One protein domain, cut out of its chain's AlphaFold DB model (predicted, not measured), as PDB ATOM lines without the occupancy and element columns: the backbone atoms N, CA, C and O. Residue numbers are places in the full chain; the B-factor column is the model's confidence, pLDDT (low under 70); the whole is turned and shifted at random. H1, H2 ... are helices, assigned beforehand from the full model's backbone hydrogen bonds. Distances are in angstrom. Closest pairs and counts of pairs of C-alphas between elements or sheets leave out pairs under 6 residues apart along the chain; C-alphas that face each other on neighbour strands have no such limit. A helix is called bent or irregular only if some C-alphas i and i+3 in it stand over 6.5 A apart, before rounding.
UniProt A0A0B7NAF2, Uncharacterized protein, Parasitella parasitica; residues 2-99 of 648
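Overview. This is residues 2 to 99 of the 648 residues of an uncharacterized protein of Parasitella parasitica (UniProt A0A0B7NAF2). One long helix, H3, and the shorter H2 form a narrow V, a helical hairpin closed at the end of H2 and the beginning of H3, with H1 loosely alongside H2. The far part of H3 sticks out from residue 76 as a long arm with a kink, and this arm makes much of the length. The printed part has 98 residues with three named helices, H1, H2 and H3 along the chain, and no named strand; the class is all helix. The whole is extended, a rod spanning 68 by 29 by 17 A, with a radius of gyration of the C-alphas of 19.4 A.

Arrangement. H3, residues 57 to 95, has a kink of 32 degrees near residue 82; it is neither bent nor irregular, but only just: C-alphas 79 and 82 are 6.2 A apart. H2, residues 31 to 53, touches H3 with residues 43 to 51 alone, and H3 touches H2 with residues 57 to 65 alone. Their closest C-alphas, those of Ser 50 and Thr 58, are 5.4 A apart. This hairpin has a shallow tilt of 31 degrees, opposite ways. H1, residues 2 to 19, is close to H2 but not clearly touching; their closest C-alphas, those of Leu 19 and Asn 39, are 6.8 A apart. H1 and H2 run opposite ways at a shallow tilt of 10 degrees. H1 is also close to H3 but not clearly touching, with the closest C-alphas, those of Asp 5 and Ser 57, 7.9 A apart. Every O i to N i+4 pair is within hydrogen-bond range in H1 and H2, and 32 of 35 are in H3.

Along the chain. H3 measures 55.0 A from C-alpha 57 to C-alpha 95, which is at (90.727, 195.065, 38.177). H2 measures 32.6 A and begins with C-alpha 31 at (56.663, 207.180, 45.691). H1 measures 25.4 A from C-alpha 2 at (26.501, 190.699, 29.396).

Size, cuts and confidence. The two C-alphas farthest apart, those of Ile 3 and Gly 97, are 68.4 A apart. The printed part has no cut. The link from H1 to H2 is long, that from H2 to H3 tight. Mean pLDDT of the printed part is 79.3; 21 residues are under 70, among them 16 to 30.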
ATOM      1  N   ILE A   2      25.768 189.803  30.325       70.62
ATOM      2  CA  ILE A   2      26.501 190.699  29.396       70.62
ATOM      3  C   ILE A   2      26.695 192.136  29.941       70.62
ATOM      4  O   ILE A   2      27.806 192.654  29.940       70.62
ATOM      5  N   ILE A   3      25.648 192.765  30.496       69.75
ATOM      6  CA  ILE A   3      25.734 194.127  31.064       69.75
ATOM      7  C   ILE A   3      26.651 194.196  32.302       69.75
ATOM      8  O   ILE A   3      27.390 195.166  32.461       69.75
ATOM      9  N   THR A   4      26.644 193.176  33.170       72.56
ATOM     10  CA  THR A   4      27.521 193.132  34.354       72.56
ATOM     11  C   THR A   4      28.983 192.923  33.967       72.56
ATOM     12  O   THR A   4      29.853 193.539  34.578       72.56
ATOM     13  N   ASP A   5      29.252 192.150  32.913       72.31
ATOM     14  CA  ASP A   5      30.609 191.922  32.406       72.31
ATOM     15  C   ASP A   5      31.169 193.175  31.715       72.31
ATOM     16  O   ASP A   5      32.324 193.546  31.938       72.31
ATOM     17  N   ILE A   6      30.335 193.902  30.958       66.75
ATOM     18  CA  ILE A   6      30.694 195.204  30.371       66.75
ATOM     19  C   ILE A   6      30.961 196.241  31.470       66.75
ATOM     20  O   ILE A   6      31.977 196.937  31.420       66.75
ATOM     21  N   LEU A   7      30.099 196.337  32.490       70.88
ATOM     22  CA  LEU A   7      30.314 197.248  33.619       70.88
ATOM     23  C   LEU A   7      31.586 196.898  34.397       70.88
ATOM     24  O   LEU A   7      32.352 197.805  34.727       70.88
ATOM     25  N   ALA A   8      31.854 195.612  34.637       75.38
ATOM     26  CA  ALA A   8      33.103 195.164  35.241       75.38
ATOM     27  C   ALA A   8      34.308 195.574  34.379       75.38
ATOM     28  O   ALA A   8      35.220 196.221  34.891       75.38
ATOM     29  N   ALA A   9      34.294 195.299  33.072       69.88
ATOM     30  CA  ALA A   9      35.376 195.665  32.156       69.88
ATOM     31  C   ALA A   9      35.633 197.184  32.111       69.88
ATOM     32  O   ALA A   9      36.784 197.615  32.199       69.88
ATOM     33  N   VAL A  10      34.580 198.007  32.052       71.81
ATOM     34  CA  VAL A  10      34.687 199.477  32.100       71.81
ATOM     35  C   VAL A  10      35.238 199.952  33.447       71.81
ATOM     36  O   VAL A  10      36.055 200.875  33.485       71.81
ATOM     37  N   LEU A  11      34.844 199.322  34.554       78.06
ATOM     38  CA  LEU A  11      35.313 199.678  35.893       78.06
ATOM     39  C   LEU A  11      36.784 199.273  36.096       78.06
ATOM     40  O   LEU A  11      37.557 200.075  36.620       78.06
ATOM     41  N   VAL A  12      37.210 198.114  35.580       79.75
ATOM     42  CA  VAL A  12      38.626 197.700  35.509       79.75
ATOM     43  C   VAL A  12      39.438 198.657  34.638       79.75
ATOM     44  O   VAL A  12      40.493 199.119  35.072       79.75
ATOM     45  N   TYR A  13      38.949 199.009  33.445       65.69
ATOM     46  CA  TYR A  13      39.626 199.947  32.545       65.69
ATOM     47  C   TYR A  13      39.781 201.332  33.189       65.69
ATOM     48  O   TYR A  13      40.865 201.914  33.171       65.69
ATOM     49  N   LYS A  14      38.720 201.842  33.824       70.31
ATOM     50  CA  LYS A  14      38.728 203.144  34.503       70.31
ATOM     51  C   LYS A  14      39.624 203.140  35.742       70.31
ATOM     52  O   LYS A  14      40.331 204.122  35.957       70.31
ATOM     53  N   LEU A  15      39.671 202.048  36.513       74.75
ATOM     54  CA  LEU A  15      40.671 201.896  37.576       74.75
ATOM     55  C   LEU A  15      42.087 201.866  37.003       74.75
ATOM     56  O   LEU A  15      42.925 202.624  37.480       74.75
ATOM     57  N   ALA A  16      42.358 201.071  35.965       68.88
ATOM     58  CA  ALA A  16      43.670 201.024  35.319       68.88
ATOM     59  C   ALA A  16      44.119 202.420  34.851       68.88
ATOM     60  O   ALA A  16      45.244 202.827  35.136       68.88
ATOM     61  N   TYR A  17      43.226 203.198  34.236       62.31
ATOM     62  CA  TYR A  17      43.517 204.570  33.810       62.31
ATOM     63  C   TYR A  17      43.825 205.512  34.992       62.31
ATOM     64  O   TYR A  17      44.725 206.344  34.908       62.31
ATOM     65  N   MET A  18      43.128 205.351  36.122       67.12
ATOM     66  CA  MET A  18      43.371 206.118  37.358       67.12
ATOM     67  C   MET A  18      44.637 205.658  38.114       67.12
ATOM     68  O   MET A  18      45.224 206.440  38.859       67.12
ATOM     69  N   LEU A  19      45.077 204.410  37.916       61.75
ATOM     70  CA  LEU A  19      46.305 203.822  38.480       61.75
ATOM     71  C   LEU A  19      47.559 204.141  37.651       61.75
ATOM     72  O   LEU A  19      48.675 204.080  38.175       61.75
ATOM     73  N   PHE A  20      47.373 204.483  36.375       61.94
ATOM     74  CA  PHE A  20      48.419 204.882  35.435       61.94
ATOM     75  C   PHE A  20      48.153 206.281  34.842       61.94
ATOM     76  O   PHE A  20      48.074 206.416  33.618       61.94
ATOM     77  N   PRO A  21      48.046 207.345  35.669       56.06
ATOM     78  CA  PRO A  21      48.021 208.705  35.144       56.06
ATOM     79  C   PRO A  21      49.304 208.965  34.345       56.06
ATOM     80  O   PRO A  21      50.380 208.477  34.711       56.06
ATOM     81  N   ALA A  22      49.183 209.725  33.252       46.75
ATOM     82  CA  ALA A  22      50.299 210.029  32.361       46.75
ATOM     83  C   ALA A  22      51.514 210.547  33.165       46.75
ATOM     84  O   ALA A  22      51.337 211.372  34.066       46.75
ATOM     85  N   PRO A  23      52.737 210.046  32.903       46.09
ATOM     86  CA  PRO A  23      53.868 210.246  33.801       46.09
ATOM     87  C   PRO A  23      54.423 211.673  33.720       46.09
ATOM     88  O   PRO A  23      55.364 211.949  32.976       46.09
ATOM     89  N   GLU A  24      53.883 212.574  34.538       49.31
ATOM     90  CA  GLU A  24      54.535 213.851  34.824       49.31
ATOM     91  C   GLU A  24      55.859 213.625  35.586       49.31
ATOM     92  O   GLU A  24      55.931 212.769  36.478       49.31
ATOM     93  N   PRO A  25      56.929 214.380  35.269       40.94
ATOM     94  CA  PRO A  25      58.268 214.158  35.814       40.94
ATOM     95  C   PRO A  25      58.419 214.706  37.247       40.94
ATOM     96  O   PRO A  25      59.160 215.661  37.493       40.94
ATOM     97  N   ILE A  26      57.734 214.091  38.217       41.66
ATOM     98  CA  ILE A  26      57.778 214.490  39.632       41.66
ATOM     99  C   ILE A  26      58.799 213.651  40.421       41.66
ATOM    100  O   ILE A  26      58.907 212.430  40.311       41.66
ATOM    101  N   TYR A  27      59.592 214.351  41.229       57.59
ATOM    102  CA  TYR A  27      60.846 213.883  41.816       57.59
ATOM    103  C   TYR A  27      60.642 213.054  43.104       57.59
ATOM    104  O   TYR A  27      60.782 213.582  44.206       57.59
ATOM    105  N   TYR A  28      60.380 211.743  43.007       50.41
ATOM    106  CA  TYR A  28      60.274 210.885  44.202       50.41
ATOM    107  C   TYR A  28      61.037 209.556  44.137       50.41
ATOM    108  O   TYR A  28      60.684 208.620  43.426       50.41
ATOM    109  N   LYS A  29      62.026 209.423  45.031       60.03
ATOM    110  CA  LYS A  29      62.869 208.224  45.212       60.03
ATOM    111  C   LYS A  29      62.162 207.008  45.834       60.03
ATOM    112  O   LYS A  29      62.777 205.950  45.931       60.03
ATOM    113  N   TYR A  30      60.918 207.172  46.291       54.16
ATOM    114  CA  TYR A  30      60.143 206.146  47.006       54.16
ATOM    115  C   TYR A  30      58.667 206.074  46.593       54.16
ATOM    116  O   TYR A  30      58.070 205.007  46.700       54.16
ATOM    117  N   GLU A  31      58.077 207.162  46.088       70.44
ATOM    118  CA  GLU A  31      56.663 207.180  45.691       70.44
ATOM    119  C   GLU A  31      56.386 206.228  44.521       70.44
ATOM    120  O   GLU A  31      55.404 205.496  44.558       70.44
ATOM    121  N   GLY A  32      57.296 206.136  43.541       77.25
ATOM    122  CA  GLY A  32      57.182 205.160  42.451       77.25
ATOM    123  C   GLY A  32      57.129 203.708  42.943       77.25
ATOM    124  O   GLY A  32      56.341 202.919  42.438       77.25
ATOM    125  N   VAL A  33      57.898 203.358  43.984       74.69
ATOM    126  CA  VAL A  33      57.866 202.010  44.584       74.69
ATOM    127  C   VAL A  33      56.552 201.776  45.329       74.69
ATOM    128  O   VAL A  33      55.978 200.695  45.224       74.69
ATOM    129  N   LEU A  34      56.050 202.783  46.050       69.75
ATOM    130  CA  LEU A  34      54.778 202.674  46.764       69.75
ATOM    131  C   LEU A  34      53.596 202.540  45.792       69.75
ATOM    132  O   LEU A  34      52.749 201.682  46.008       69.75
ATOM    133  N   ARG A  35      53.579 203.315  44.698       78.00
ATOM    134  CA  ARG A  35      52.579 203.186  43.624       78.00
ATOM    135  C   ARG A  35      52.656 201.809  42.954       78.00
ATOM    136  O   ARG A  35      51.625 201.183  42.767       78.00
ATOM    137  N   VAL A  36      53.851 201.276  42.675       79.62
ATOM    138  CA  VAL A  36      53.999 199.912  42.122       79.62
ATOM    139  C   VAL A  36      53.470 198.836  43.079       79.62
ATOM    140  O   VAL A  36      52.804 197.912  42.621       79.62
ATOM    141  N   LEU A  37      53.718 198.951  44.388       75.44
ATOM    142  CA  LEU A  37      53.193 198.009  45.386       75.44
ATOM    143  C   LEU A  37      51.669 198.109  45.545       75.44
ATOM    144  O   LEU A  37      50.990 197.091  45.581       75.44
ATOM    145  N   LEU A  38      51.120 199.323  45.580       78.31
ATOM    146  CA  LEU A  38      49.679 199.536  45.726       78.31
ATOM    147  C   LEU A  38      48.916 199.103  44.457       78.31
ATOM    148  O   LEU A  38      47.844 198.509  44.552       78.31
ATOM    149  N   ASN A  39      49.522 199.283  43.277       82.56
ATOM    150  CA  ASN A  39      49.030 198.718  42.019       82.56
ATOM    151  C   ASN A  39      49.170 197.180  41.984       82.56
ATOM    152  O   ASN A  39      48.338 196.528  41.361       82.56
ATOM    153  N   PHE A  40      50.177 196.586  42.644       81.06
ATOM    154  CA  PHE A  40      50.322 195.125  42.757       81.06
ATOM    155  C   PHE A  40      49.196 194.515  43.600       81.06
ATOM    156  O   PHE A  40      48.537 193.591  43.131       81.06
ATOM    157  N   ASP A  41      48.933 195.049  44.796       82.69
ATOM    158  CA  ASP A  41      47.869 194.545  45.679       82.69
ATOM    159  C   ASP A  41      46.490 194.643  45.008       82.69
ATOM    160  O   ASP A  41      45.685 193.711  45.063       82.69
ATOM    161  N   LEU A  42      46.233 195.747  44.303       80.75
ATOM    162  CA  LEU A  42      44.977 195.956  43.592       80.75
ATOM    163  C   LEU A  42      44.855 195.079  42.333       80.75
ATOM    164  O   LEU A  42      43.766 194.596  42.031       80.75
ATOM    165  N   LEU A  43      45.953 194.803  41.627       81.50
ATOM    166  CA  LEU A  43      45.936 193.871  40.500       81.50
ATOM    167  C   LEU A  43      45.801 192.411  40.958       81.50
ATOM    168  O   LEU A  43      45.104 191.637  40.307       81.50
ATOM    169  N   MET A  44      46.373 192.045  42.108       83.25
ATOM    170  CA  MET A  44      46.098 190.767  42.775       83.25
ATOM    171  C   MET A  44      44.628 190.651  43.191       83.25
ATOM    172  O   MET A  44      44.034 189.590  43.021       83.25
ATOM    173  N   PHE A  45      44.018 191.735  43.684       83.88
ATOM    174  CA  PHE A  45      42.587 191.773  43.992       83.88
ATOM    175  C   PHE A  45      41.721 191.608  42.734       83.88
ATOM    176  O   PHE A  45      40.791 190.804  42.738       83.88
ATOM    177  N   LEU A  46      42.054 192.293  41.636       82.38
ATOM    178  CA  LEU A  46      41.377 192.125  40.344       82.38
ATOM    179  C   LEU A  46      41.525 190.705  39.781       82.38
ATOM    180  O   LEU A  46      40.561 190.159  39.242       82.38
ATOM    181  N   LEU A  47      42.700 190.089  39.937       84.25
ATOM    182  CA  LEU A  47      42.940 188.700  39.549       84.25
ATOM    183  C   LEU A  47      42.103 187.728  40.393       84.25
ATOM    184  O   LEU A  47      41.501 186.814  39.848       84.25
ATOM    185  N   LEU A  48      42.021 187.941  41.709       86.81
ATOM    186  CA  LEU A  48      41.176 187.146  42.606       86.81
ATOM    187  C   LEU A  48      39.685 187.301  42.286       86.81
ATOM    188  O   LEU A  48      38.967 186.306  42.266       86.81
ATOM    189  N   LEU A  49      39.228 188.523  42.004       86.12
ATOM    190  CA  LEU A  49      37.831 188.803  41.676       86.12
ATOM    191  C   LEU A  49      37.421 188.150  40.349       86.12
ATOM    192  O   LEU A  49      36.397 187.483  40.285       86.12
ATOM    193  N   SER A  50      38.241 188.284  39.306       86.06
ATOM    194  CA  SER A  50      37.997 187.631  38.010       86.06
ATOM    195  C   SER A  50      38.097 186.105  38.089       86.06
ATOM    196  O   SER A  50      37.259 185.414  37.514       86.06
ATOM    197  N   LEU A  51      39.049 185.563  38.859       88.31
ATOM    198  CA  LEU A  51      39.135 184.123  39.118       88.31
ATOM    199  C   LEU A  51      37.892 183.592  39.855       88.31
ATOM    200  O   LEU A  51      37.440 182.492  39.558       88.31
ATOM    201  N   ALA A  52      37.334 184.374  40.786       88.50
ATOM    202  CA  ALA A  52      36.135 184.011  41.542       88.50
ATOM    203  C   ALA A  52      34.830 184.135  40.733       88.50
ATOM    204  O   ALA A  52      33.901 183.369  40.977       88.50
ATOM    205  N   VAL A  53      34.751 185.072  39.779       91.25
ATOM    206  CA  VAL A  53      33.593 185.229  38.877       91.25
ATOM    207  C   VAL A  53      33.550 184.128  37.809       91.25
ATOM    208  O   VAL A  53      32.467 183.688  37.428       91.25
ATOM    209  N   GLY A  54      34.708 183.637  37.357       91.06
ATOM    210  CA  GLY A  54      34.778 182.552  36.379       91.06
ATOM    211  C   GLY A  54      34.497 182.989  34.930       91.06
ATOM    212  O   GLY A  54      34.411 184.176  34.603       91.06
ATOM    213  N   GLY A  55      34.391 182.002  34.034       94.38
ATOM    214  CA  GLY A  55      34.148 182.213  32.599       94.38
ATOM    215  C   GLY A  55      35.322 182.857  31.850       94.38
ATOM    216  O   GLY A  55      36.436 182.956  32.372       94.38
ATOM    217  N   ASP A  56      35.088 183.322  30.620       87.00
ATOM    218  CA  ASP A  56      36.137 183.898  29.759       87.00
ATOM    219  C   ASP A  56      36.787 185.168  30.334       87.00
ATOM    220  O   ASP A  56      37.932 185.482  29.999       87.00
ATOM    221  N   SER A  57      36.125 185.844  31.282       80.62
ATOM    222  CA  SER A  57      36.708 186.947  32.061       80.62
ATOM    223  C   SER A  57      38.046 186.558  32.719       80.62
ATOM    224  O   SER A  57      38.981 187.365  32.768       80.62
ATOM    225  N   THR A  58      38.180 185.290  33.133       88.50
ATOM    226  CA  THR A  58      39.401 184.733  33.733       88.50
ATOM    227  C   THR A  58      40.572 184.729  32.755       88.50
ATOM    228  O   THR A  58      41.691 185.052  33.154       88.50
ATOM    229  N   ARG A  59      40.339 184.428  31.468       86.44
ATOM    230  CA  ARG A  59      41.376 184.381  30.423       86.44
ATOM    231  C   ARG A  59      41.957 185.770  30.174       86.44
ATOM    232  O   ARG A  59      43.178 185.932  30.160       86.44
ATOM    233  N   TYR A  60      41.095 186.782  30.062       84.75
ATOM    234  CA  TYR A  60      41.526 188.176  29.934       84.75
ATOM    235  C   TYR A  60      42.296 188.643  31.173       84.75
ATOM    236  O   TYR A  60      43.376 189.224  31.043       84.75
ATOM    237  N   ALA A  61      41.804 188.340  32.377       85.94
ATOM    238  CA  ALA A  61      42.487 188.708  33.613       85.94
ATOM    239  C   ALA A  61      43.849 188.013  33.787       85.94
ATOM    240  O   ALA A  61      44.811 188.667  34.197       85.94
ATOM    241  N   LEU A  62      43.975 186.735  33.407       87.94
ATOM    242  CA  LEU A  62      45.264 186.033  33.373       87.94
ATOM    243  C   LEU A  62      46.237 186.707  32.392       87.94
ATOM    244  O   LEU A  62      47.416 186.876  32.709       87.94
ATOM    245  N   GLY A  63      45.740 187.142  31.228       92.00
ATOM    246  CA  GLY A  63      46.508 187.907  30.244       92.00
ATOM    247  C   GLY A  63      47.032 189.233  30.806       92.00
ATOM    248  O   GLY A  63      48.227 189.525  30.697       92.00
ATOM    249  N   TYR A  64      46.179 190.007  31.483       84.88
ATOM    250  CA  TYR A  64      46.593 191.240  32.164       84.88
ATOM    251  C   TYR A  64      47.574 190.978  33.314       84.88
ATOM    252  O   TYR A  64      48.555 191.715  33.449       84.88
ATOM    253  N   ALA A  65      47.382 189.912  34.096       84.25
ATOM    254  CA  ALA A  65      48.320 189.511  35.141       84.25
ATOM    255  C   ALA A  65      49.697 189.151  34.572       84.25
ATOM    256  O   ALA A  65      50.714 189.632  35.076       84.25
ATOM    257  N   TYR A  66      49.746 188.387  33.481       88.75
ATOM    258  CA  TYR A  66      50.993 188.053  32.798       88.75
ATOM    259  C   TYR A  66      51.714 189.301  32.263       88.75
ATOM    260  O   TYR A  66      52.916 189.472  32.496       88.75
ATOM    261  N   LEU A  67      50.991 190.214  31.603       87.31
ATOM    262  CA  LEU A  67      51.556 191.478  31.118       87.31
ATOM    263  C   LEU A  67      52.084 192.351  32.263       87.31
ATOM    264  O   LEU A  67      53.169 192.926  32.140       87.31
ATOM    265  N   PHE A  68      51.369 192.415  33.387       84.38
ATOM    266  CA  PHE A  68      51.807 193.154  34.569       84.38
ATOM    267  C   PHE A  68      53.050 192.532  35.214       84.38
ATOM    268  O   PHE A  68      54.028 193.246  35.440       84.38
ATOM    269  N   VAL A  69      53.075 191.212  35.432       84.38
ATOM    270  CA  VAL A  69      54.255 190.494  35.951       84.38
ATOM    271  C   VAL A  69      55.462 190.713  35.036       84.38
ATOM    272  O   VAL A  69      56.546 191.034  35.525       84.38
ATOM    273  N   ARG A  70      55.280 190.655  33.709       90.06
ATOM    274  CA  ARG A  70      56.328 190.985  32.729       90.06
ATOM    275  C   ARG A  70      56.815 192.432  32.877       90.06
ATOM    276  O   ARG A  70      58.022 192.670  32.846       90.06
ATOM    277  N   ARG A  71      55.912 193.400  33.079       87.44
ATOM    278  CA  ARG A  71      56.265 194.816  33.302       87.44
ATOM    279  C   ARG A  71      57.025 195.031  34.611       87.44
ATOM    280  O   ARG A  71      58.005 195.772  34.608       87.44
ATOM    281  N   VAL A  72      56.614 194.375  35.698       83.88
ATOM    282  CA  VAL A  72      57.289 194.424  37.008       83.88
ATOM    283  C   VAL A  72      58.666 193.761  36.937       83.88
ATOM    284  O   VAL A  72      59.626 194.322  37.460       83.88
ATOM    285  N   ALA A  73      58.803 192.633  36.234       86.94
ATOM    286  CA  ALA A  73      60.088 191.971  36.012       86.94
ATOM    287  C   ALA A  73      61.062 192.849  35.205       86.94
ATOM    288  O   ALA A  73      62.224 192.984  35.590       86.94
ATOM    289  N   LEU A  74      60.589 193.513  34.142       88.88
ATOM    290  CA  LEU A  74      61.385 194.492  33.389       88.88
ATOM    291  C   LEU A  74      61.782 195.696  34.257       88.88
ATOM    292  O   LEU A  74      62.939 196.111  34.233       88.88
ATOM    293  N   LEU A  75      60.868 196.214  35.083       86.19
ATOM    294  CA  LEU A  75      61.172 197.313  36.004       86.19
ATOM    295  C   LEU A  75      62.220 196.892  37.052       86.19
ATOM    296  O   LEU A  75      63.173 197.624  37.312       86.19
ATOM    297  N   ALA A  76      62.096 195.693  37.624       84.62
ATOM    298  CA  ALA A  76      63.075 195.134  38.555       84.62
ATOM    299  C   ALA A  76      64.443 194.914  37.882       84.62
ATOM    300  O   ALA A  76      65.482 195.207  38.480       84.62
ATOM    301  N   TRP A  77      64.459 194.473  36.623       93.25
ATOM    302  CA  TRP A  77      65.677 194.353  35.826       93.25
ATOM    303  C   TRP A  77      66.364 195.712  35.626       93.25
ATOM    304  O   TRP A  77      67.550 195.857  35.934       93.25
ATOM    305  N   GLU A  78      65.622 196.733  35.192       93.56
ATOM    306  CA  GLU A  78      66.144 198.085  34.959       93.56
ATOM    307  C   GLU A  78      66.623 198.790  36.234       93.56
ATOM    308  O   GLU A  78      67.658 199.462  36.213       93.56
ATOM    309  N   TRP A  79      65.910 198.626  37.352       91.44
ATOM    310  CA  TRP A  79      66.170 199.377  38.585       91.44
ATOM    311  C   TRP A  79      67.070 198.656  39.592       91.44
ATOM    312  O   TRP A  79      67.857 199.314  40.275       91.44
ATOM    313  N   ALA A  80      66.995 197.327  39.698       85.56
ATOM    314  CA  ALA A  80      67.821 196.559  40.633       85.56
ATOM    315  C   ALA A  80      69.051 195.949  39.946       85.56
ATOM    316  O   ALA A  80      70.177 196.114  40.428       85.56
ATOM    317  N   ILE A  81      68.858 195.269  38.813       87.00
ATOM    318  CA  ILE A  81      69.909 194.453  38.187       87.00
ATOM    319  C   ILE A  81      70.869 195.328  37.371       87.00
ATOM    320  O   ILE A  81      72.081 195.263  37.580       87.00
ATOM    321  N   LEU A  82      70.356 196.215  36.517       92.25
ATOM    322  CA  LEU A  82      71.160 197.084  35.646       92.25
ATOM    323  C   LEU A  82      72.179 197.968  36.410       92.25
ATOM    324  O   LEU A  82      73.344 198.019  36.001       92.25
ATOM    325  N   PRO A  83      71.843 198.611  37.550       90.12
ATOM    326  CA  PRO A  83      72.819 199.353  38.352       90.12
ATOM    327  C   PRO A  83      73.833 198.456  39.073       90.12
ATOM    328  O   PRO A  83      74.961 198.891  39.324       90.12
ATOM    329  N   CYS A  84      73.468 197.215  39.404       90.12
ATOM    330  CA  CYS A  84      74.399 196.237  39.971       90.12
ATOM    331  C   CYS A  84      75.384 195.733  38.910       90.12
ATOM    332  O   CYS A  84      76.590 195.765  39.154       90.12
ATOM    333  N   LEU A  85      74.906 195.397  37.708       92.81
ATOM    334  CA  LEU A  85      75.749 195.046  36.563       92.81
ATOM    335  C   LEU A  85      76.709 196.185  36.200       92.81
ATOM    336  O   LEU A  85      77.904 195.937  36.069       92.81
ATOM    337  N   LYS A  86      76.249 197.445  36.158       92.44
ATOM    338  CA  LYS A  86      77.130 198.613  35.945       92.44
ATOM    339  C   LYS A  86      78.226 198.729  37.017       92.44
ATOM    340  O   LYS A  86      79.379 198.996  36.686       92.44
ATOM    341  N   LYS A  87      77.910 198.477  38.296       93.31
ATOM    342  CA  LYS A  87      78.906 198.463  39.390       93.31
ATOM    343  C   LYS A  87      79.895 197.298  39.275       93.31
ATOM    344  O   LYS A  87      81.067 197.486  39.594       93.31
ATOM    345  N   ILE A  88      79.443 196.120  38.846       93.75
ATOM    346  CA  ILE A  88      80.296 194.942  38.636       93.75
ATOM    347  C   ILE A  88      81.216 195.173  37.433       93.75
ATOM    348  O   ILE A  88      82.427 195.054  37.585       93.75
ATOM    349  N   ALA A  89      80.681 195.618  36.295       93.56
ATOM    350  CA  ALA A  89      81.455 195.971  35.104       93.56
ATOM    351  C   ALA A  89      82.522 197.038  35.407       93.56
ATOM    352  O   ALA A  89      83.677 196.875  35.024       93.56
ATOM    353  N   PHE A  90      82.187 198.080  36.179       93.62
ATOM    354  CA  PHE A  90      83.161 199.088  36.612       93.62
ATOM    355  C   PHE A  90      84.257 198.513  37.529       93.62
ATOM    356  O   PHE A  90      85.421 198.901  37.427       93.62
ATOM    357  N   ARG A  91      83.925 197.564  38.419       94.00
ATOM    358  CA  ARG A  91      84.934 196.856  39.229       94.00
ATOM    359  C   ARG A  91      85.825 195.968  38.366       94.00
ATOM    360  O   ARG A  91      87.036 196.005  38.554       94.00
ATOM    361  N   LEU A  92      85.258 195.233  37.412       93.50
ATOM    362  CA  LEU A  92      86.011 194.388  36.483       93.50
ATOM    363  C   LEU A  92      86.955 195.224  35.609       93.50
ATOM    364  O   LEU A  92      88.140 194.917  35.569       93.50
ATOM    365  N   ALA A  93      86.490 196.335  35.029       93.50
ATOM    366  CA  ALA A  93      87.323 197.273  34.264       93.50
ATOM    367  C   ALA A  93      88.451 197.917  35.098       93.50
ATOM    368  O   ALA A  93      89.504 198.280  34.568       93.50
ATOM    369  N   ARG A  94      88.245 198.062  36.415       93.06
ATOM    370  CA  ARG A  94      89.268 198.551  37.351       93.06
ATOM    371  C   ARG A  94      90.285 197.472  37.735       93.06
ATOM    372  O   ARG A  94      91.449 197.807  37.924       93.06
ATOM    373  N   VAL A  95      89.858 196.213  37.854       93.38
ATOM    374  CA  VAL A  95      90.727 195.065  38.177       93.38
ATOM    375  C   VAL A  95      91.532 194.607  36.959       93.38
ATOM    376  O   VAL A  95      92.713 194.313  37.102       93.38
ATOM    377  N   SER A  96      90.950 194.619  35.757       90.31
ATOM    378  CA  SER A  96      91.609 194.174  34.519       90.31
ATOM    379  C   SER A  96      92.714 195.107  34.007       90.31
ATOM    380  O   SER A  96      93.299 194.847  32.962       90.31
ATOM    381  N   GLY A  97      92.973 196.232  34.680       86.69
ATOM    382  CA  GLY A  97      93.985 197.209  34.268       86.69
ATOM    383  C   GLY A  97      93.666 197.972  32.973       86.69
ATOM    384  O   GLY A  97      94.377 198.928  32.661       86.69
ATOM    385  N   ALA A  98      92.582 197.634  32.262       73.31
ATOM    386  CA  ALA A  98      92.205 198.203  30.964       73.31
ATOM    387  C   ALA A  98      92.042 199.737  30.982       73.31
ATOM    388  O   ALA A  98      92.268 200.405  29.974       73.31
ATOM    389  N   HIS A  99      91.762 200.331  32.147       62.34
ATOM    390  CA  HIS A  99      91.798 201.785  32.338       62.34
ATOM    391  C   HIS A  99      93.165 202.449  32.065       62.34
ATOM    392  O   HIS A  99      93.197 203.672  31.935       62.34
TER     393      HIS A  99